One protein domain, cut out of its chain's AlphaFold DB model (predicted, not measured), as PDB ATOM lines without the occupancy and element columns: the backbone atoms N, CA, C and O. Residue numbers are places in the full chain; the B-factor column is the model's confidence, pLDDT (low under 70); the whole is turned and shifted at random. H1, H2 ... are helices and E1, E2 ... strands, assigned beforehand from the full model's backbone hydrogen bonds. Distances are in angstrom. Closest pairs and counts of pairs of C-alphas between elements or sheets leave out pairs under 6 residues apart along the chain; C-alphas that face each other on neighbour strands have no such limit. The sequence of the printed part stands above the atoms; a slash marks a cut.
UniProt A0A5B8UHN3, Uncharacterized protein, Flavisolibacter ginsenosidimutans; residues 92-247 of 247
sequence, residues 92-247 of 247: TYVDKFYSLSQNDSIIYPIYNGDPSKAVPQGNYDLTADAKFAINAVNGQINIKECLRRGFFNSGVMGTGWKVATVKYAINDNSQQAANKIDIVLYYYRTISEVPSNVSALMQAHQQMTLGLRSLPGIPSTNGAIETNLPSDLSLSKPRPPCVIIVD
ATOM      1  N   THR A  92     165.744 110.076 151.856       93.44
ATOM      2  CA  THR A  92     164.519 110.391 152.576       93.44
ATOM      3  C   THR A  92     163.457 110.925 151.622       93.44
ATOM      4  O   THR A  92     163.777 111.571 150.629       93.44
ATOM      5  N   TYR A  93     162.191 110.725 151.971       94.38
ATOM      6  CA  TYR A  93     161.054 111.480 151.443       94.38
ATOM      7  C   TYR A  93     160.461 112.338 152.563       94.38
ATOM      8  O   TYR A  93     160.755 112.096 153.735       94.38
ATOM      9  N   VAL A  94     159.687 113.361 152.208       92.69
ATOM     10  CA  VAL A  94     159.165 114.347 153.165       92.69
ATOM     11  C   VAL A  94     157.670 114.231 153.337       92.69
ATOM     12  O   VAL A  94     156.957 113.939 152.376       92.69
ATOM     13  N   ASP A  95     157.211 114.546 154.544       93.88
ATOM     14  CA  ASP A  95     155.799 114.773 154.796       93.88
ATOM     15  C   ASP A  95     155.319 115.964 153.973       93.88
ATOM     16  O   ASP A  95     155.820 117.084 154.132       93.88
ATOM     17  N   LYS A  96     154.381 115.718 153.056       94.88
ATOM     18  CA  LYS A  96     153.868 116.745 152.145       94.88
ATOM     19  C   LYS A  96     152.482 116.389 151.601       94.88
ATOM     20  O   LYS A  96     152.151 115.220 151.403       94.88
ATOM     21  N   PHE A  97     151.696 117.432 151.335       95.81
ATOM     22  CA  PHE A  97     150.463 117.371 150.554       95.81
ATOM     23  C   PHE A  97     150.774 117.578 149.070       95.81
ATOM     24  O   PHE A  97     151.485 118.515 148.708       95.81
ATOM     25  N   TYR A  98     150.202 116.729 148.229       95.81
ATOM     26  CA  TYR A  98     150.270 116.781 146.777       95.81
ATOM     27  C   TYR A  98     148.862 116.990 146.231       95.81
ATOM     28  O   TYR A  98     147.955 116.232 146.568       95.81
ATOM     29  N   SER A  99     148.684 118.019 145.404       95.00
ATOM     30  CA  SER A  99     147.414 118.327 144.740       95.00
ATOM     31  C   SER A  99     147.510 117.974 143.259       95.00
ATOM     32  O   SER A  99     148.230 118.623 142.491       95.00
ATOM     33  N   LEU A 100     146.780 116.937 142.843       92.94
ATOM     34  CA  LEU A 100     146.811 116.452 141.462       92.94
ATOM     35  C   LEU A 100     146.192 117.462 140.492       92.94
ATOM     36  O   LEU A 100     146.728 117.654 139.397       92.94
ATOM     37  N   SER A 101     145.137 118.166 140.911       93.44
ATOM     38  CA  SER A 101     144.549 119.297 140.181       93.44
ATOM     39  C   SER A 101     145.520 120.459 139.937       93.44
ATOM     40  O   SER A 101     145.379 121.169 138.942       93.44
ATOM     41  N   GLN A 102     146.550 120.627 140.773       94.56
ATOM     42  CA  GLN A 102     147.621 121.618 140.583       94.56
ATOM     43  C   GLN A 102     148.842 121.063 139.829       94.56
ATOM     44  O   GLN A 102     149.879 121.720 139.757       94.56
ATOM     45  N   ASN A 103     148.735 119.860 139.254       93.56
ATOM     46  CA  ASN A 103     149.833 119.142 138.605       93.56
ATOM     47  C   ASN A 103     151.020 118.828 139.547       93.56
ATOM     48  O   ASN A 103     152.122 118.523 139.086       93.56
ATOM     49  N   ASP A 104     150.799 118.841 140.867       95.50
ATOM     50  CA  ASP A 104     151.783 118.429 141.870       95.50
ATOM     51  C   ASP A 104     151.680 116.914 142.076       95.50
ATOM     52  O   ASP A 104     150.930 116.421 142.916       95.50
ATOM     53  N   SER A 105     152.385 116.155 141.234       95.50
ATOM     54  CA  SER A 105     152.256 114.689 141.154       95.50
ATOM     55  C   SER A 105     153.574 113.925 141.294       95.50
ATOM     56  O   SER A 105     153.580 112.698 141.193       95.50
ATOM     57  N   ILE A 106     154.685 114.632 141.526       97.44
ATOM     58  CA  ILE A 106     156.028 114.046 141.599       97.44
ATOM     59  C   ILE A 106     156.581 114.172 143.016       97.44
ATOM     60  O   ILE A 106     156.857 115.274 143.491       97.44
ATOM     61  N   ILE A 107     156.800 113.036 143.674       96.56
ATOM     62  CA  ILE A 107     157.515 112.983 144.949       96.56
ATOM     63  C   ILE A 107     159.008 112.889 144.659       96.56
ATOM     64  O   ILE A 107     159.453 111.986 143.949       96.56
ATOM     65  N   TYR A 108     159.778 113.819 145.217       96.06
ATOM     66  CA  TYR A 108     161.224 113.871 145.046       96.06
ATOM     67  C   TYR A 108     161.916 113.225 146.250       96.06
ATOM     68  O   TYR A 108     161.594 113.589 147.387       96.06
ATOM     69  N   PRO A 109     162.870 112.305 146.037       96.38
ATOM     70  CA  PRO A 109     163.756 111.881 147.104       96.38
ATOM     71  C   PRO A 109     164.726 113.010 147.450       96.38
ATOM     72  O   PRO A 109     165.100 113.829 146.610       96.38
ATOM     73  N   ILE A 110     165.171 113.017 148.697       95.31
ATOM     74  CA  ILE A 110     166.189 113.921 149.212       95.31
ATOM     75  C   ILE A 110     167.349 113.068 149.700       95.31
ATOM     76  O   ILE A 110     167.171 112.149 150.500       95.31
ATOM     77  N   TYR A 111     168.549 113.386 149.234       96.00
ATOM     78  CA  TYR A 111     169.755 112.721 149.692       96.00
ATOM     79  C   TYR A 111     170.299 113.423 150.938       96.00
ATOM     80  O   TYR A 111     170.467 114.642 150.961       96.00
ATOM     81  N   ASN A 112     170.590 112.650 151.984       95.06
ATOM     82  CA  ASN A 112     171.273 113.133 153.185       95.06
ATOM     83  C   ASN A 112     170.582 114.303 153.901       95.06
ATOM     84  O   ASN A 112     171.244 115.163 154.489       95.06
ATOM     85  N   GLY A 113     169.245 114.311 153.853       91.50
ATOM     86  CA  GLY A 113     168.415 115.319 154.506       91.50
ATOM     87  C   GLY A 113     168.685 116.740 154.010       91.50
ATOM     88  O   GLY A 113     168.529 117.680 154.782       91.50
ATOM     89  N   ASP A 114     169.131 116.894 152.762       92.50
ATOM     90  CA  ASP A 114     169.475 118.180 152.161       92.50
ATOM     91  C   ASP A 114     168.873 118.292 150.746       92.50
ATOM     92  O   ASP A 114     169.391 117.679 149.809       92.50
ATOM     93  N   PRO A 115     167.786 119.068 150.559       90.75
ATOM     94  CA  PRO A 115     167.122 119.220 149.262       90.75
ATOM     95  C   PRO A 115     168.000 119.874 148.187       90.75
ATOM     96  O   PRO A 115     167.662 119.811 147.008       90.75
ATOM     97  N   SER A 116     169.096 120.535 148.579       91.56
ATOM     98  CA  SER A 116     170.028 121.163 147.639       91.56
ATOM     99  C   SER A 116     171.050 120.179 147.068       91.56
ATOM    100  O   SER A 116     171.688 120.469 146.053       91.56
ATOM    101  N   LYS A 117     171.209 119.003 147.691       92.56
ATOM    102  CA  LYS A 117     172.123 117.971 147.203       92.56
ATOM    103  C   LYS A 117     171.500 117.205 146.051       92.56
ATOM    104  O   LYS A 117     170.362 116.750 146.117       92.56
ATOM    105  N   ALA A 118     172.312 116.989 145.020       94.75
ATOM    106  CA  ALA A 118     171.968 116.064 143.960       94.75
ATOM    107  C   ALA A 118     171.785 114.655 144.538       94.75
ATOM    108  O   ALA A 118     172.608 114.161 145.312       94.75
ATOM    109  N   VAL A 119     170.697 114.015 144.127       95.94
ATOM    110  CA  VAL A 119     170.426 112.611 144.414       95.94
ATOM    111  C   VAL A 119     171.452 111.767 143.639       95.94
ATOM    112  O   VAL A 119     171.565 111.949 142.422       95.94
ATOM    113  N   PRO A 120     172.246 110.898 144.300       96.19
ATOM    114  CA  PRO A 120     173.286 110.121 143.628       96.19
ATOM    115  C   PRO A 120     172.726 109.231 142.515       96.19
ATOM    116  O   PRO A 120     171.566 108.838 142.536       96.19
ATOM    117  N   GLN A 121     173.544 108.837 141.546       95.00
ATOM    118  CA  GLN A 121     173.116 107.784 140.620       95.00
ATOM    119  C   GLN A 121     172.975 106.452 141.365       95.00
ATOM    120  O   GLN A 121     173.695 106.197 142.329       95.00
ATOM    121  N   GLY A 122     172.062 105.592 140.933       94.06
ATOM    122  CA  GLY A 122     171.811 104.322 141.604       94.06
ATOM    123  C   GLY A 122     170.681 103.540 140.960       94.06
ATOM    124  O   GLY A 122     170.184 103.915 139.899       94.06
ATOM    125  N   ASN A 123     170.282 102.461 141.625       95.06
ATOM    126  CA  ASN A 123     169.049 101.750 141.334       95.06
ATOM    127  C   ASN A 123     168.045 102.037 142.452       95.06
ATOM    128  O   ASN A 123     168.324 101.750 143.614       95.06
ATOM    129  N   TYR A 124     166.899 102.608 142.095       94.44
ATOM    130  CA  TYR A 124     165.855 103.037 143.027       94.44
ATOM    131  C   TYR A 124     164.614 102.134 143.029       94.44
ATOM    132  O   TYR A 124     163.671 102.404 143.767       94.44
ATOM    133  N   ASP A 125     164.606 101.080 142.210       90.31
ATOM    134  CA  ASP A 125     163.497 100.134 142.094       90.31
ATOM    135  C   ASP A 125     164.001  98.688 142.183       90.31
ATOM    136  O   ASP A 125     163.981  97.919 141.223       90.31
ATOM    137  N   LEU A 126     164.493  98.306 143.363       85.19
ATOM    138  CA  LEU A 126     164.886  96.916 143.627       85.19
ATOM    139  C   LEU A 126     163.682  96.013 143.965       85.19
ATOM    140  O   LEU A 126     163.857  94.814 144.184       85.19
ATOM    141  N   THR A 127     162.471  96.569 144.073       81.56
ATOM    142  CA  THR A 127     161.226  95.837 144.367       81.56
ATOM    143  C   THR A 127     160.492  95.391 143.107       81.56
ATOM    144  O   THR A 127     159.853  94.341 143.147       81.56
ATOM    145  N   ALA A 128     160.584  96.161 142.017       81.88
ATOM    146  CA  ALA A 128     159.907  95.923 140.743       81.88
ATOM    147  C   ALA A 128     158.372  95.774 140.865       81.88
ATOM    148  O   ALA A 128     157.754  94.984 140.144       81.88
ATOM    149  N   ASP A 129     157.730  96.527 141.771       88.50
ATOM    150  CA  ASP A 129     156.261  96.595 141.818       88.50
ATOM    151  C   ASP A 129     155.757  97.395 140.614       88.50
ATOM    152  O   ASP A 129     155.823  98.623 140.583       88.50
ATOM    153  N   ALA A 130     155.191  96.694 139.629       89.88
ATOM    154  CA  ALA A 130     154.695  97.296 138.397       89.88
ATOM    155  C   ALA A 130     153.682  98.434 138.630       89.88
ATOM    156  O   ALA A 130     153.568  99.323 137.782       89.88
ATOM    157  N   LYS A 131     152.952  98.433 139.756       92.38
ATOM    158  CA  LYS A 131     151.962  99.465 140.094       92.38
ATOM    159  C   LYS A 131     152.575 100.683 140.782       92.38
ATOM    160  O   LYS A 131     151.955 101.744 140.765       92.38
ATOM    161  N   PHE A 132     153.765 100.554 141.361       94.00
ATOM    162  CA  PHE A 132     154.470 101.640 142.028       94.00
ATOM    163  C   PHE A 132     155.413 102.333 141.041       94.00
ATOM    164  O   PHE A 132     156.493 101.852 140.717       94.00
ATOM    165  N   ALA A 133     154.975 103.469 140.505       95.56
ATOM    166  CA  ALA A 133     155.673 104.190 139.449       95.56
ATOM    167  C   ALA A 133     156.831 105.043 139.990       95.56
ATOM    168  O   ALA A 133     156.765 106.274 139.999       95.56
ATOM    169  N   ILE A 134     157.900 104.379 140.424       96.44
ATOM    170  CA  ILE A 134     159.173 105.005 140.777       96.44
ATOM    171  C   ILE A 134     160.122 105.022 139.572       96.44
ATOM    172  O   ILE A 134     160.200 104.078 138.786       96.44
ATOM    173  N   ASN A 135     160.852 106.117 139.399       96.00
ATOM    174  CA  ASN A 135     161.913 106.212 138.413       96.00
ATOM    175  C   ASN A 135     163.171 105.523 138.959       96.00
ATOM    176  O   ASN A 135     163.803 106.010 139.895       96.00
ATOM    177  N   ALA A 136     163.556 104.410 138.334       94.44
ATOM    178  CA  ALA A 136     164.683 103.585 138.764       94.44
ATOM    179  C   ALA A 136     166.051 104.297 138.738       94.44
ATOM    180  O   ALA A 136     166.990 103.778 139.333       94.44
ATOM    181  N   VAL A 137     166.176 105.454 138.074       92.31
ATOM    182  CA  VAL A 137     167.431 106.217 137.930       92.31
ATOM    183  C   VAL A 137     167.582 107.300 138.996       92.31
ATOM    184  O   VAL A 137     168.704 107.593 139.406       92.31
ATOM    185  N   ASN A 138     166.483 107.926 139.423       94.38
ATOM    186  CA  ASN A 138     166.533 109.103 140.300       94.38
ATOM    187  C   ASN A 138     165.586 109.043 141.508       94.38
ATOM    188  O   ASN A 138     165.512 110.011 142.259       94.38
ATOM    189  N   GLY A 139     164.839 107.949 141.676       95.50
ATOM    190  CA  GLY A 139     163.931 107.715 142.798       95.50
ATOM    191  C   GLY A 139     162.682 108.593 142.829       95.50
ATOM    192  O   GLY A 139     161.946 108.555 143.807       95.50
ATOM    193  N   GLN A 140     162.406 109.388 141.792       97.38
ATOM    194  CA  GLN A 140     161.172 110.171 141.734       97.38
ATOM    195  C   GLN A 140     159.957 109.249 141.637       97.38
ATOM    196  O   GLN A 140     159.927 108.352 140.796       97.38
ATOM    197  N   ILE A 141     158.935 109.496 142.453       97.50
ATOM    198  CA  ILE A 141     157.686 108.724 142.432       97.50
ATOM    199  C   ILE A 141     156.624 109.544 141.704       97.50
ATOM    200  O   ILE A 141     156.322 110.668 142.105       97.50
ATOM    201  N   ASN A 142     156.036 108.977 140.652       96.81
ATOM    202  CA  ASN A 142     154.937 109.589 139.917       96.81
ATOM    203  C   ASN A 142     153.593 109.095 140.467       96.81
ATOM    204  O   ASN A 142     153.110 108.021 140.110       96.81
ATOM    205  N   ILE A 143     152.969 109.907 141.318       94.31
ATOM    206  CA  ILE A 143     151.710 109.574 141.993       94.31
ATOM    207  C   ILE A 143     150.568 109.374 140.991       94.31
ATOM    208  O   ILE A 143     149.775 108.441 141.127       94.31
ATOM    209  N   LYS A 144     150.485 110.232 139.967       92.75
ATOM    210  CA  LYS A 144     149.429 110.156 138.948       92.75
ATOM    211  C   LYS A 144     149.508 108.838 138.178       92.75
ATOM    212  O   LYS A 144     148.490 108.204 137.908       92.75
ATOM    213  N   GLU A 145     150.722 108.396 137.874       94.69
ATOM    214  CA  GLU A 145     150.967 107.107 137.240       94.69
ATOM    215  C   GLU A 145     150.691 105.933 138.196       94.69
ATOM    216  O   GLU A 145     150.067 104.961 137.772       94.69
ATOM    217  N   CYS A 146     151.047 106.025 139.485       93.00
ATOM    218  CA  CYS A 146     150.656 105.027 140.495       93.00
ATOM    219  C   CYS A 146     149.131 104.831 140.539       93.00
ATOM    220  O   CYS A 146     148.644 103.698 140.533       93.00
ATOM    221  N   LEU A 147     148.364 105.927 140.535       89.69
ATOM    222  CA  LEU A 147     146.898 105.891 140.489       89.69
ATOM    223  C   LEU A 147     146.395 105.233 139.199       89.69
ATOM    224  O   LEU A 147     145.587 104.307 139.261       89.69
ATOM    225  N   ARG A 148     146.936 105.626 138.038       91.38
ATOM    226  CA  ARG A 148     146.579 105.039 136.733       91.38
ATOM    227  C   ARG A 148     146.843 103.532 136.673       91.38
ATOM    228  O   ARG A 148     146.077 102.797 136.054       91.38
ATOM    229  N   ARG A 149     147.912 103.057 137.320       91.94
ATOM    230  CA  ARG A 149     148.263 101.628 137.419       91.94
ATOM    231  C   ARG A 149     147.500 100.883 138.520       91.94
ATOM    232  O   ARG A 149     147.703  99.682 138.709       91.94
ATOM    233  N   GLY A 150     146.619 101.569 139.246       89.19
ATOM    234  CA  GLY A 150     145.785 100.987 140.289       89.19
ATOM    235  C   GLY A 150     146.549 100.616 141.556       89.19
ATOM    236  O   GLY A 150     146.207  99.623 142.201       89.19
ATOM    237  N   PHE A 151     147.582 101.384 141.923       88.12
ATOM    238  CA  PHE A 151     148.354 101.166 143.152       88.12
ATOM    239  C   PHE A 151     147.477 101.169 144.414       88.12
ATOM    240  O   PHE A 151     147.730 100.380 145.327       88.12
ATOM    241  N   PHE A 152     146.420 101.991 144.417       83.94
ATOM    242  CA  PHE A 152     145.460 102.162 145.517       83.94
ATOM    243  C   PHE A 152     144.162 101.341 145.359       83.94
ATOM    244  O   PHE A 152     143.315 101.362 146.245       83.94
ATOM    245  N   ASN A 153     143.991 100.578 144.271       75.56
ATOM    246  CA  ASN A 153     142.709  99.939 143.912       75.56
ATOM    247  C   ASN A 153     142.410  98.621 144.665       75.56
ATOM    248  O   ASN A 153     141.719  97.755 144.136       75.56
ATOM    249  N   SER A 154     142.937  98.425 145.877       61.34
ATOM    250  CA  SER A 154     142.699  97.211 146.682       61.34
ATOM    251  C   SER A 154     141.506  97.310 147.652       61.34
ATOM    252  O   SER A 154     141.325  96.413 148.468       61.34
ATOM    253  N   GLY A 155     140.681  98.360 147.566       55.28
ATOM    254  CA  GLY A 155     139.501  98.586 148.415       55.28
ATOM    255  C   GLY A 155     138.607  99.719 147.890       55.28
ATOM    256  O   GLY A 155     138.941 100.324 146.875       55.28
ATOM    257  N   VAL A 156     137.454  99.944 148.547       49.25
ATOM    258  CA  VAL A 156     136.353 100.859 148.154       49.25
ATOM    259  C   VAL A 156     136.869 102.121 147.456       49.25
ATOM    260  O   VAL A 156     137.659 102.870 148.021       49.25
ATOM    261  N   MET A 157     136.408 102.350 146.221       49.25
ATOM    262  CA  MET A 157     136.795 103.506 145.415       49.25
ATOM    263  C   MET A 157     136.563 104.815 146.178       49.25
ATOM    264  O   MET A 157     135.436 105.308 146.252       49.25
ATOM    265  N   GLY A 158     137.618 105.449 146.681       59.69
ATOM    266  CA  GLY A 158     137.504 106.851 147.056       59.69
ATOM    267  C   GLY A 158     138.607 107.412 147.918       59.69
ATOM    268  O   GLY A 158     139.050 108.506 147.608       59.69
ATOM    269  N   THR A 159     139.034 106.706 148.959       68.69
ATOM    270  CA  THR A 159     139.983 107.228 149.948       68.69
ATOM    271  C   THR A 159     140.675 106.069 150.673       68.69
ATOM    272  O   THR A 159     140.112 104.980 150.784       68.69
ATOM    273  N   GLY A 160     141.904 106.263 151.146       82.88
ATOM    274  CA  GLY A 160     142.616 105.252 151.929       82.88
ATOM    275  C   GLY A 160     144.123 105.460 151.947       82.88
ATOM    276  O   GLY A 160     144.625 106.473 151.461       82.88
ATOM    277  N   TRP A 161     144.858 104.491 152.487       88.38
ATOM    278  CA  TRP A 161     146.315 104.537 152.540       88.38
ATOM    279  C   TRP A 161     146.962 103.216 152.155       88.38
ATOM    280  O   TRP A 161     146.343 102.151 152.188       88.38
ATOM    281  N   LYS A 162     148.236 103.297 151.782       89.38
ATOM    282  CA  LYS A 162     149.081 102.142 151.501       89.38
ATOM    283  C   LYS A 162     150.534 102.452 151.836       89.38
ATOM    284  O   LYS A 162     151.027 103.532 151.520       89.38
ATOM    285  N   VAL A 163     151.224 101.486 152.434       89.75
ATOM    286  CA  VAL A 163     152.680 101.546 152.608       89.75
ATOM    287  C   VAL A 163     153.346 101.151 151.291       89.75
ATOM    288  O   VAL A 163     153.047 100.099 150.723       89.75
ATOM    289  N   ALA A 164     154.234 102.007 150.800       90.75
ATOM    290  CA  ALA A 164     155.099 101.755 149.660       90.75
ATOM    291  C   ALA A 164     156.548 101.631 150.141       90.75
ATOM    292  O   ALA A 164     157.073 102.549 150.771       90.75
ATOM    293  N   THR A 165     157.207 100.520 149.814       91.88
ATOM    294  CA  THR A 165     158.630 100.320 150.113       91.88
ATOM    295  C   THR A 165     159.474 100.695 148.901       91.88
ATOM    296  O   THR A 165     159.417 100.031 147.863       91.88
ATOM    297  N   VAL A 166     160.321 101.709 149.050       93.25
ATOM    298  CA  VAL A 166     161.378 102.029 148.088       93.25
ATOM    299  C   VAL A 166     162.621 101.244 148.482       93.25
ATOM    300  O   VAL A 166     163.263 101.576 149.477       93.25
ATOM    301  N   LYS A 167     162.974 100.206 147.719       93.94
ATOM    302  CA  LYS A 167     164.258  99.508 147.871       93.94
ATOM    303  C   LYS A 167     165.267 100.068 146.877       93.94
ATOM    304  O   LYS A 167     164.986 100.099 145.681       93.94
ATOM    305  N   TYR A 168     166.434 100.475 147.361       95.00
ATOM    306  CA  TYR A 168     167.417 101.191 146.557       95.00
ATOM    307  C   TYR A 168     168.867 100.824 146.893       95.00
ATOM    308  O   TYR A 168     169.165 100.309 147.968       95.00
ATOM    309  N   ALA A 169     169.771 101.124 145.966       95.44
ATOM    310  CA  ALA A 169     171.219 101.076 146.131       95.44
ATOM    311  C   ALA A 169     171.832 102.257 145.367       95.44
ATOM    312  O   ALA A 169     171.627 102.396 144.160       95.44
ATOM    313  N   ILE A 170     172.560 103.126 146.069       95.75
ATOM    314  CA  ILE A 170     173.081 104.385 145.519       95.75
ATOM    315  C   ILE A 170     174.603 104.384 145.436       95.75
ATOM    316  O   ILE A 170     175.289 103.764 146.245       95.75
ATOM    317  N   ASN A 171     175.134 105.091 144.442       95.50
ATOM    318  CA  ASN A 171     176.563 105.291 144.240       95.50
ATOM    319  C   ASN A 171     177.083 106.423 145.142       95.50
ATOM    320  O   ASN A 171     177.435 107.507 144.675       95.50
ATOM    321  N   ASP A 172     177.061 106.178 146.450       95.12
ATOM    322  CA  ASP A 172     177.756 106.967 147.465       95.12
ATOM    323  C   ASP A 172     178.838 106.109 148.156       95.12
ATOM    324  O   ASP A 172     179.181 105.015 147.700       95.12
ATOM    325  N   ASN A 173     179.387 106.570 149.284       96.56
ATOM    326  CA  ASN A 173     180.415 105.808 150.000       96.56
ATOM    327  C   ASN A 173     179.885 104.523 150.673       96.56
ATOM    328  O   ASN A 173     180.675 103.814 151.296       96.56
ATOM    329  N   SER A 174     178.595 104.186 150.536       95.19
ATOM    330  CA  SER A 174     178.038 102.903 150.992       95.19
ATOM    331  C   SER A 174     178.441 101.709 150.125       95.19
ATOM    332  O   SER A 174     178.081 100.579 150.449       95.19
ATOM    333  N   GLN A 175     179.180 101.932 149.027       93.31
ATOM    334  CA  GLN A 175     179.537 100.885 148.060       93.31
ATOM    335  C   GLN A 175     178.292 100.201 147.473       93.31
ATOM    336  O   GLN A 175     178.274  98.988 147.277       93.31
ATOM    337  N   GLN A 176     177.234 100.986 147.228       93.62
ATOM    338  CA  GLN A 176     175.945 100.495 146.733       93.62
ATOM    339  C   GLN A 176     175.311  99.435 147.650       93.62
ATOM    340  O   GLN A 176     174.633  98.521 147.177       93.62
ATOM    341  N   ALA A 177     175.512  99.552 148.969       93.88
ATOM    342  CA  ALA A 177     174.805  98.716 149.929       93.88
ATOM    343  C   ALA A 177     173.288  98.870 149.730       93.88
ATOM    344  O   ALA A 177     172.764  99.983 149.641       93.88
ATOM    345  N   ALA A 178     172.589  97.737 149.648       92.94
ATOM    346  CA  ALA A 178     171.143  97.732 149.510       92.94
ATOM    347  C   ALA A 178     170.493  98.342 150.755       92.94
ATOM    348  O   ALA A 178     170.885  98.060 151.888       92.94
ATOM    349  N   ASN A 179     169.474  99.159 150.526       92.81
ATOM    350  CA  ASN A 179     168.722  99.830 151.567       92.81
ATOM    351  C   ASN A 179     167.239  99.903 151.199       92.81
ATOM    352  O   ASN A 179     166.837  99.625 150.064       92.81
ATOM    353  N   LYS A 180     166.405 100.271 152.168       92.56
ATOM    354  CA  LYS A 180     164.983 100.498 151.961       92.56
ATOM    355  C   LYS A 180     164.463 101.657 152.799       92.56
ATOM    356  O   LYS A 180     164.991 101.947 153.867       92.56
ATOM    357  N   ILE A 181     163.397 102.276 152.320       90.81
ATOM    358  CA  ILE A 181     162.588 103.218 153.086       90.81
ATOM    359  C   ILE A 181     161.115 102.949 152.800       90.81
ATOM    360  O   ILE A 181     160.719 102.802 151.643       90.81
ATOM    361  N   ASP A 182     160.321 102.875 153.862       91.50
ATOM    362  CA  ASP A 182     158.869 102.793 153.771       91.50
ATOM    363  C   ASP A 182     158.276 104.207 153.761       91.50
ATOM    364  O   ASP A 182     158.752 105.104 154.460       91.50
ATOM    365  N   ILE A 183     157.255 104.412 152.932       91.81
ATOM    366  CA  ILE A 183     156.504 105.663 152.796       91.81
ATOM    367  C   ILE A 183     155.025 105.316 152.897       91.81
ATOM    368  O   ILE A 183     154.551 104.416 152.202       91.81
ATOM    369  N   VAL A 184     154.273 106.045 153.714       92.75
ATOM    370  CA  VAL A 184     152.819 105.893 153.782       92.75
ATOM    371  C   VAL A 184     152.189 106.871 152.808       92.75
ATOM    372  O   VAL A 184     152.284 108.084 152.980       92.75
ATOM    373  N   LEU A 185     151.555 106.346 151.765       93.50
ATOM    374  CA  LEU A 185     150.819 107.147 150.797       93.50
ATOM    375  C   LEU A 185     149.339 107.125 151.160       93.50
ATOM    376  O   LEU A 185     148.730 106.057 151.180       93.50
ATOM    377  N   TYR A 186     148.766 108.295 151.398       92.81
ATOM    378  CA  TYR A 186     147.337 108.495 151.582       92.81
ATOM    379  C   TYR A 186     146.736 109.110 150.327       92.81
ATOM    380  O   TYR A 186     147.324 110.017 149.743       92.81
ATOM    381  N   TYR A 187     145.547 108.666 149.946       91.81
ATOM    382  CA  TYR A 187     144.765 109.256 148.870       91.81
ATOM    383  C   TYR A 187     143.400 109.678 149.407       91.81
ATOM    384  O   TYR A 187     142.701 108.874 150.026       91.81
ATOM    385  N   TYR A 188     143.037 110.933 149.158       91.00
ATOM    386  CA  TYR A 188     141.738 111.515 149.479       91.00
ATOM    387  C   TYR A 188     141.215 112.312 148.286       91.00
ATOM    388  O   TYR A 188     141.998 112.801 147.471       91.00
ATOM    389  N   ARG A 189     139.895 112.489 148.181       89.62
ATOM    390  CA  ARG A 189     139.310 113.301 147.103       89.62
ATOM    391  C   ARG A 189     139.411 114.782 147.406       89.62
ATOM    392  O   ARG A 189     139.527 115.585 146.498       89.62
ATOM    393  N   THR A 190     139.326 115.158 148.679       91.69
ATOM    394  CA  THR A 190     139.401 116.561 149.098       91.69
ATOM    395  C   THR A 190     140.203 116.711 150.383       91.69
ATOM    396  O   THR A 190     140.323 115.782 151.180       91.69
ATOM    397  N   ILE A 191     140.715 117.917 150.636       92.62
ATOM    398  CA  ILE A 191     141.448 118.216 151.873       92.62
ATOM    399  C   ILE A 191     140.583 118.050 153.136       92.62
ATOM    400  O   ILE A 191     141.113 117.757 154.202       92.62
ATOM    401  N   SER A 192     139.258 118.205 153.037       93.06
ATOM    402  CA  SER A 192     138.347 118.031 154.177       93.06
ATOM    403  C   SER A 192     138.149 116.572 154.581       93.06
ATOM    404  O   SER A 192     137.723 116.312 155.702       93.06
ATOM    405  N   GLU A 193     138.448 115.625 153.688       92.31
ATOM    406  CA  GLU A 193     138.410 114.191 153.992       92.31
ATOM    407  C   GLU A 193     139.661 113.720 154.735       92.31
ATOM    408  O   GLU A 193     139.644 112.643 155.324       92.31
ATOM    409  N   VAL A 194     140.731 114.519 154.730       93.75
ATOM    410  CA  VAL A 194     141.974 114.182 155.417       93.75
ATOM    411  C   VAL A 194     141.725 114.136 156.931       93.75
ATOM    412  O   VAL A 194     141.327 115.151 157.512       93.75
ATOM    413  N   PRO A 195     141.986 112.992 157.588       94.50
ATOM    414  CA  PRO A 195     141.837 112.842 159.024       94.50
ATOM    415  C   PRO A 195     142.717 113.820 159.800       94.50
ATOM    416  O   PRO A 195     143.930 113.914 159.577       94.50
ATOM    417  N   SER A 196     142.117 114.489 160.783       95.06
ATOM    418  CA  SER A 196     142.829 115.435 161.650       95.06
ATOM    419  C   SER A 196     144.055 114.805 162.327       95.06
ATOM    420  O   SER A 196     145.124 115.423 162.357       95.06
ATOM    421  N   ASN A 197     143.956 113.545 162.771       93.75
ATOM    422  CA  ASN A 197     145.065 112.805 163.380       93.75
ATOM    423  C   ASN A 197     146.225 112.508 162.413       93.75
ATOM    424  O   ASN A 197     147.368 112.467 162.863       93.75
ATOM    425  N   VAL A 198     145.978 112.374 161.105       93.50
ATOM    426  CA  VAL A 198     147.049 112.201 160.104       93.50
ATOM    427  C   VAL A 198     147.798 113.517 159.884       93.50
ATOM    428  O   VAL A 198     149.028 113.534 159.883       93.50
ATOM    429  N   SER A 199     147.089 114.648 159.774       94.31
ATOM    430  CA  SER A 199     147.759 115.954 159.652       94.31
ATOM    431  C   SER A 199     148.562 116.327 160.906       94.31
ATOM    432  O   SER A 199     149.684 116.816 160.787       94.31
ATOM    433  N   ALA A 200     148.044 116.022 162.102       93.94
ATOM    434  CA  ALA A 200     148.757 116.234 163.363       93.94
ATOM    435  C   ALA A 200     150.025 115.368 163.463       93.94
ATOM    436  O   ALA A 200     151.066 115.837 163.924       93.94
ATOM    437  N   LEU A 201     149.958 114.123 162.984       93.19
ATOM    438  CA  LEU A 201     151.111 113.231 162.893       93.19
ATOM    439  C   LEU A 201     152.207 113.801 161.989       93.19
ATOM    440  O   LEU A 201     153.354 113.918 162.414       93.19
ATOM    441  N   MET A 202     151.846 114.231 160.782       93.44
ATOM    442  CA  MET A 202     152.782 114.850 159.840       93.44
ATOM    443  C   MET A 202     153.402 116.144 160.393       93.44
ATOM    444  O   MET A 202     154.590 116.401 160.201       93.44
ATOM    445  N   GLN A 203     152.627 116.953 161.123       93.38
ATOM    446  CA  GLN A 203     153.147 118.133 161.824       93.38
ATOM    447  C   GLN A 203     154.189 117.750 162.887       93.38
ATOM    448  O   GLN A 203     155.235 118.394 162.975       93.38
ATOM    449  N   ALA A 204     153.942 116.691 163.665       91.75
ATOM    450  CA  ALA A 204     154.909 116.179 164.635       91.75
ATOM    451  C   ALA A 204     156.188 115.662 163.947       91.75
ATOM    452  O   ALA A 204     157.297 115.969 164.392       91.75
ATOM    453  N   HIS A 205     156.063 114.945 162.824       91.38
ATOM    454  CA  HIS A 205     157.202 114.450 162.033       91.38
ATOM    455  C   HIS A 205     158.101 115.579 161.522       91.38
ATOM    456  O   HIS A 205     159.326 115.523 161.687       91.38
ATOM    457  N   GLN A 206     157.511 116.658 160.996       88.88
ATOM    458  CA  GLN A 206     158.276 117.826 160.549       88.88
ATOM    459  C   GLN A 206     159.072 118.487 161.688       88.88
ATOM    460  O   GLN A 206     160.196 118.937 161.462       88.88
ATOM    461  N   GLN A 207     158.552 118.499 162.922       88.81
ATOM    462  CA  GLN A 207     159.275 119.037 164.087       88.81
ATOM    463  C   GLN A 207     160.464 118.167 164.516       88.81
ATOM    464  O   GLN A 207     161.420 118.668 165.114       88.81
ATOM    465  N   MET A 208     160.419 116.872 164.208       89.00
ATOM    466  CA  MET A 208     161.470 115.909 164.541       89.00
ATOM    467  C   MET A 208     162.561 115.802 163.476       89.00
ATOM    468  O   MET A 208     163.655 115.307 163.757       89.00
ATOM    469  N   THR A 209     162.308 116.303 162.267       83.94
ATOM    470  CA  THR A 209     163.260 116.193 161.165       83.94
ATOM    471  C   THR A 209     164.319 117.293 161.223       83.94
ATOM    472  O   THR A 209     164.072 118.473 160.973       83.94
ATOM    473  N   LEU A 210     165.555 116.903 161.531       84.12
ATOM    474  CA  LEU A 210     166.705 117.803 161.526       84.12
ATOM    475  C   LEU A 210     167.244 117.974 160.092       84.12
ATOM    476  O   LEU A 210     167.475 116.997 159.386       84.12
ATOM    477  N   GLY A 211     167.471 119.222 159.669       75.94
ATOM    478  CA  GLY A 211     168.063 119.558 158.361       75.94
ATOM    479  C   GLY A 211     167.066 119.982 157.275       75.94
ATOM    480  O   GLY A 211     167.453 120.698 156.360       75.94
ATOM    481  N   LEU A 212     165.771 119.680 157.425       79.06
ATOM    482  CA  LEU A 212     164.723 120.010 156.441       79.06
ATOM    483  C   LEU A 212     163.870 121.230 156.843       79.06
ATOM    484  O   LEU A 212     162.648 121.218 156.756       79.06
ATOM    485  N   ARG A 213     164.508 122.307 157.317       64.81
ATOM    486  CA  ARG A 213     163.809 123.453 157.944       64.81
ATOM    487  C   ARG A 213     163.024 124.358 156.986       64.81
ATOM    488  O   ARG A 213     162.324 125.246 157.453       64.81
ATOM    489  N   SER A 214     163.159 124.168 155.676       71.56
ATOM    490  CA  SER A 214     162.491 124.971 154.643       71.56
ATOM    491  C   SER A 214     161.295 124.267 153.998       71.56
ATOM    492  O   SER A 214     160.818 124.711 152.954       71.56
ATOM    493  N   LEU A 215     160.814 123.162 154.578       80.06
ATOM    494  CA  LEU A 215     159.636 122.484 154.047       80.06
ATOM    495  C   LEU A 215     158.376 123.342 154.235       80.06
ATOM    496  O   LEU A 215     158.238 124.012 155.262       80.06
ATOM    497  N   PRO A 216     157.439 123.313 153.270       84.31
ATOM    498  CA  PRO A 216     156.112 123.872 153.470       84.31
ATOM    499  C   PRO A 216     155.469 123.272 154.724       84.31
ATOM    500  O   PRO A 216     155.533 122.059 154.942       84.31
ATOM    501  N   GLY A 217     154.848 124.125 155.537       89.31
ATOM    502  CA  GLY A 217     154.134 123.673 156.725       89.31
ATOM    503  C   GLY A 217     152.969 122.757 156.357       89.31
ATOM    504  O   GLY A 217     152.291 122.970 155.350       89.31
ATOM    505  N   ILE A 218     152.725 121.746 157.187       93.81
ATOM    506  CA  ILE A 218     151.569 120.864 157.027       93.81
ATOM    507  C   ILE A 218     150.297 121.571 157.508       93.81
ATOM    508  O   ILE A 218     150.231 121.942 158.686       93.81
ATOM    509  N   PRO A 219     149.274 121.750 156.652       93.94
ATOM    510  CA  PRO A 219     148.014 122.345 157.076       93.94
ATOM    511  C   PRO A 219     147.297 121.436 158.080       93.94
ATOM    512  O   PRO A 219     147.284 120.214 157.929       93.94
ATOM    513  N   SER A 220     146.665 122.035 159.088       94.88
ATOM    514  CA  SER A 220     145.735 121.310 159.957       94.88
ATOM    515  C   SER A 220     144.462 120.973 159.187       94.88
ATOM    516  O   SER A 220     143.960 121.788 158.411       94.88
ATOM    517  N   THR A 221     143.925 119.781 159.423       95.56
ATOM    518  CA  THR A 221     142.710 119.284 158.761       95.56
ATOM    519  C   THR A 221     141.653 118.909 159.795       95.56
ATOM    520  O   THR A 221     141.972 118.675 160.959       95.56
ATOM    521  N   ASN A 222     140.386 118.882 159.374       93.50
ATOM    522  CA  ASN A 222     139.230 118.650 160.249       93.50
ATOM    523  C   ASN A 222     138.467 117.361 159.896       93.50
ATOM    524  O   ASN A 222     137.327 117.194 160.329       93.50
ATOM    525  N   GLY A 223     139.054 116.471 159.089       91.25
ATOM    526  CA  GLY A 223     138.419 115.206 158.738       91.25
ATOM    527  C   GLY A 223     138.269 114.283 159.946       91.25
ATOM    528  O   GLY A 223     138.952 114.432 160.971       91.25
ATOM    529  N   ALA A 224     137.356 113.320 159.807       91.62
ATOM    530  CA  ALA A 224     137.087 112.308 160.820       91.62
ATOM    531  C   ALA A 224     138.367 111.549 161.195       91.62
ATOM    532  O   ALA A 224     139.230 111.326 160.353       91.62
ATOM    533  N   ILE A 225     138.483 111.159 162.465       91.12
ATOM    534  CA  ILE A 225     139.639 110.407 162.965       91.12
ATOM    535  C   ILE A 225     139.726 109.056 162.251       91.12
ATOM    536  O   ILE A 225     138.768 108.286 162.268       91.12
ATOM    537  N   GLU A 226     140.892 108.759 161.679       88.38
ATOM    538  CA  GLU A 226     141.197 107.444 161.111       88.38
ATOM    539  C   GLU A 226     141.695 106.513 162.216       88.38
ATOM    540  O   GLU A 226     142.664 106.827 162.913       88.38
ATOM    541  N   THR A 227     141.025 105.377 162.391       86.69
ATOM    542  CA  THR A 227     141.331 104.388 163.437       86.69
ATOM    543  C   THR A 227     142.117 103.195 162.908       86.69
ATOM    544  O   THR A 227     142.667 102.433 163.698       86.69
ATOM    545  N   ASN A 228     142.214 103.051 161.588       86.00
ATOM    546  CA  ASN A 228     142.947 101.986 160.923       86.00
ATOM    547  C   ASN A 228     144.239 102.526 160.299       86.00
ATOM    548  O   ASN A 228     144.449 102.362 159.105       86.00
ATOM    549  N   LEU A 229     145.079 103.223 161.066       83.75
ATOM    550  CA  LEU A 229     146.390 103.691 160.598       83.75
ATOM    551  C   LEU A 229     147.459 102.584 160.687       83.75
ATOM    552  O   LEU A 229     147.317 101.671 161.506       83.75
ATOM    553  N   PRO A 230     148.542 102.658 159.886       81.00
ATOM    554  CA  PRO A 230     149.691 101.772 160.044       81.00
ATOM    555  C   PRO A 230     150.224 101.782 161.484       81.00
ATOM    556  O   PRO A 230     150.349 102.837 162.107       81.00
ATOM    557  N   SER A 231     150.558 100.604 162.016       80.44
ATOM    558  CA  SER A 231     151.001 100.438 163.409       80.44
ATOM    559  C   SER A 231     152.380 101.036 163.706       80.44
ATOM    560  O   SER A 231     152.738 101.196 164.867       80.44
ATOM    561  N   ASP A 232     153.167 101.306 162.669       75.25
ATOM    562  CA  ASP A 232     154.501 101.904 162.724       75.25
ATOM    563  C   ASP A 232     154.478 103.440 162.722       75.25
ATOM    564  O   ASP A 232     155.518 104.074 162.894       75.25
ATOM    565  N   LEU A 233     153.303 104.063 162.578       79.88
ATOM    566  CA  LEU A 233     153.166 105.507 162.729       79.88
ATOM    567  C   LEU A 233     153.204 105.917 164.198       79.88
ATOM    568  O   LEU A 233     152.443 105.428 165.029       79.88
ATOM    569  N   SER A 234     154.058 106.891 164.505       79.44
ATOM    570  CA  SER A 234     154.205 107.424 165.856       79.44
ATOM    571  C   SER A 234     154.310 108.944 165.862       79.44
ATOM    572  O   SER A 234     154.992 109.537 165.033       79.44
ATOM    573  N   LEU A 235     153.690 109.574 166.863       81.62
ATOM    574  CA  LEU A 235     153.865 110.999 167.166       81.62
ATOM    575  C   LEU A 235     155.248 111.316 167.751       81.62
ATOM    576  O   LEU A 235     155.638 112.478 167.794       81.62
ATOM    577  N   SER A 236     155.975 110.299 168.221       81.88
ATOM    578  CA  SER A 236     157.295 110.450 168.838       81.88
ATOM    579  C   SER A 236     158.447 110.065 167.914       81.88
ATOM    580  O   SER A 236     159.599 110.205 168.314       81.88
ATOM    581  N   LYS A 237     158.159 109.576 166.700       84.00
ATOM    582  CA  LYS A 237     159.175 109.151 165.733       84.00
ATOM    583  C   LYS A 237     158.898 109.777 164.366       84.00
ATOM    584  O   LYS A 237     157.749 109.800 163.951       84.00
ATOM    585  N   PRO A 238     159.916 110.259 163.638       83.88
ATOM    586  CA  PRO A 238     159.740 111.001 162.381       83.88
ATOM    587  C   PRO A 238     159.478 110.126 161.143       83.88
ATOM    588  O   PRO A 238     159.603 110.610 160.021       83.88
ATOM    589  N   ARG A 239     159.263 108.816 161.303       84.81
ATOM    590  CA  ARG A 239     159.202 107.846 160.201       84.81
ATOM    591  C   ARG A 239     158.133 106.787 160.464       84.81
ATOM    592  O   ARG A 239     157.883 106.514 161.637       84.81
ATOM    593  N   PRO A 240     157.600 106.150 159.407       88.56
ATOM    594  CA  PRO A 240     157.808 106.452 157.977       88.56
ATOM    595  C   PRO A 240     157.226 107.818 157.550       88.56
ATOM    596  O   PRO A 240     156.297 108.296 158.199       88.56
ATOM    597  N   PRO A 241     157.737 108.462 156.476       90.81
ATOM    598  CA  PRO A 241     157.136 109.679 155.934       90.81
ATOM    599  C   PRO A 241     155.724 109.420 155.441       90.81
ATOM    600  O   PRO A 241     155.445 108.386 154.830       90.81
ATOM    601  N   CYS A 242     154.867 110.404 155.638       93.19
ATOM    602  CA  CYS A 242     153.476 110.393 155.244       93.19
ATOM    603  C   CYS A 242     153.253 111.370 154.088       93.19
ATOM    604  O   CYS A 242     153.493 112.568 154.190       93.19
ATOM    605  N   VAL A 243     152.747 110.871 152.968       94.62
ATOM    606  CA  VAL A 243     152.425 111.692 151.802       94.62
ATOM    607  C   VAL A 243     150.924 111.684 151.607       94.62
ATOM    608  O   VAL A 243     150.329 110.623 151.435       94.62
ATOM    609  N   ILE A 244     150.315 112.866 151.612       94.44
ATOM    610  CA  ILE A 244     148.888 113.018 151.346       94.44
ATOM    611  C   ILE A 244     148.696 113.444 149.902       94.44
ATOM    612  O   ILE A 244     149.271 114.433 149.456       94.44
ATOM    613  N   ILE A 245     147.860 112.709 149.188       94.50
ATOM    614  CA  ILE A 245     147.485 112.966 147.806       94.50
ATOM    615  C   ILE A 245     146.026 113.403 147.816       94.50
ATOM    616  O   ILE A 245     145.168 112.676 148.318       94.50
ATOM    617  N   VAL A 246     145.763 114.586 147.271       93.19
ATOM    618  CA  VAL A 246     144.423 115.146 147.094       93.19
ATOM    619  C   VAL A 246     144.185 115.358 145.606       93.19
ATOM    620  O   VAL A 246     145.064 115.881 144.913       93.19
ATOM    621  N   ASP A 247     143.024 114.934 145.118       85.38
ATOM    622  CA  ASP A 247     142.597 115.165 143.733       85.38
ATOM    623  C   ASP A 247     142.116 116.614 143.523       85.38
ATOM    624  O   ASP A 247     141.231 117.076 144.277       85.38
TER     625      ASP A 247
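AT A GLANCE: This is residues 92 to 247 of the 247 residues of an uncharacterized protein of Flavisolibacter ginsenosidimutans (UniProt A0A5B8UHN3). There is little regular structure here: long loops surround a strongly twisted sheet, in which the long hairpin E2 and E3 runs beyond short E4 and E1, with H2 covering E4 on one face. The printed part has 156 residues, under half in named elements, in the order E1 H1 E2 E3 H2 E4; the class is mixed. The mixed sheet runs E1 E4 E3 E2. It is compact, radius of gyration of the C-alphas 15.2 A, spans 46 by 34 by 31 A.

HOW THE PARTS SIT: Look first at E2, residues 160 to 170, and E3, residues 179 to 188, antiparallel, N 164 and O 183 2.8 A apart. E4, residues 242 to 246, is parallel to E3, N 243 and O 184 2.8 A apart. E1, residues 96 to 99, is parallel to E4, N 98 and O 244 2.8 A apart. H2, residues 196 to 208, lies over E4, height over the sheet 8.7 A, closest C-alphas Met 202 and Cys 242, 6.4 A. E3, H2, E4 form a strand-helix-strand unit, parallel neighbours joined through a helix, with a right-handed crossover. H1, residues 143 to 148, only grazes the sheet. In H1 and H2 every O i to N i+4 pair is within hydrogen-bond range.

IN THESE COORDINATES: Find C-alpha 160 at (142.616, 105.252, 151.929); E2 runs 31.1 A from there, E3 29.5 A, H2 18.9 A. E4 ends at C-alpha 246, (144.423, 115.146, 147.094).

THE WHOLE: The printed part has no cut; links E1 to H1, H1 to E2 and H2 to E4 are long. Confidence is under 70 at residues 154 to 159 and 213.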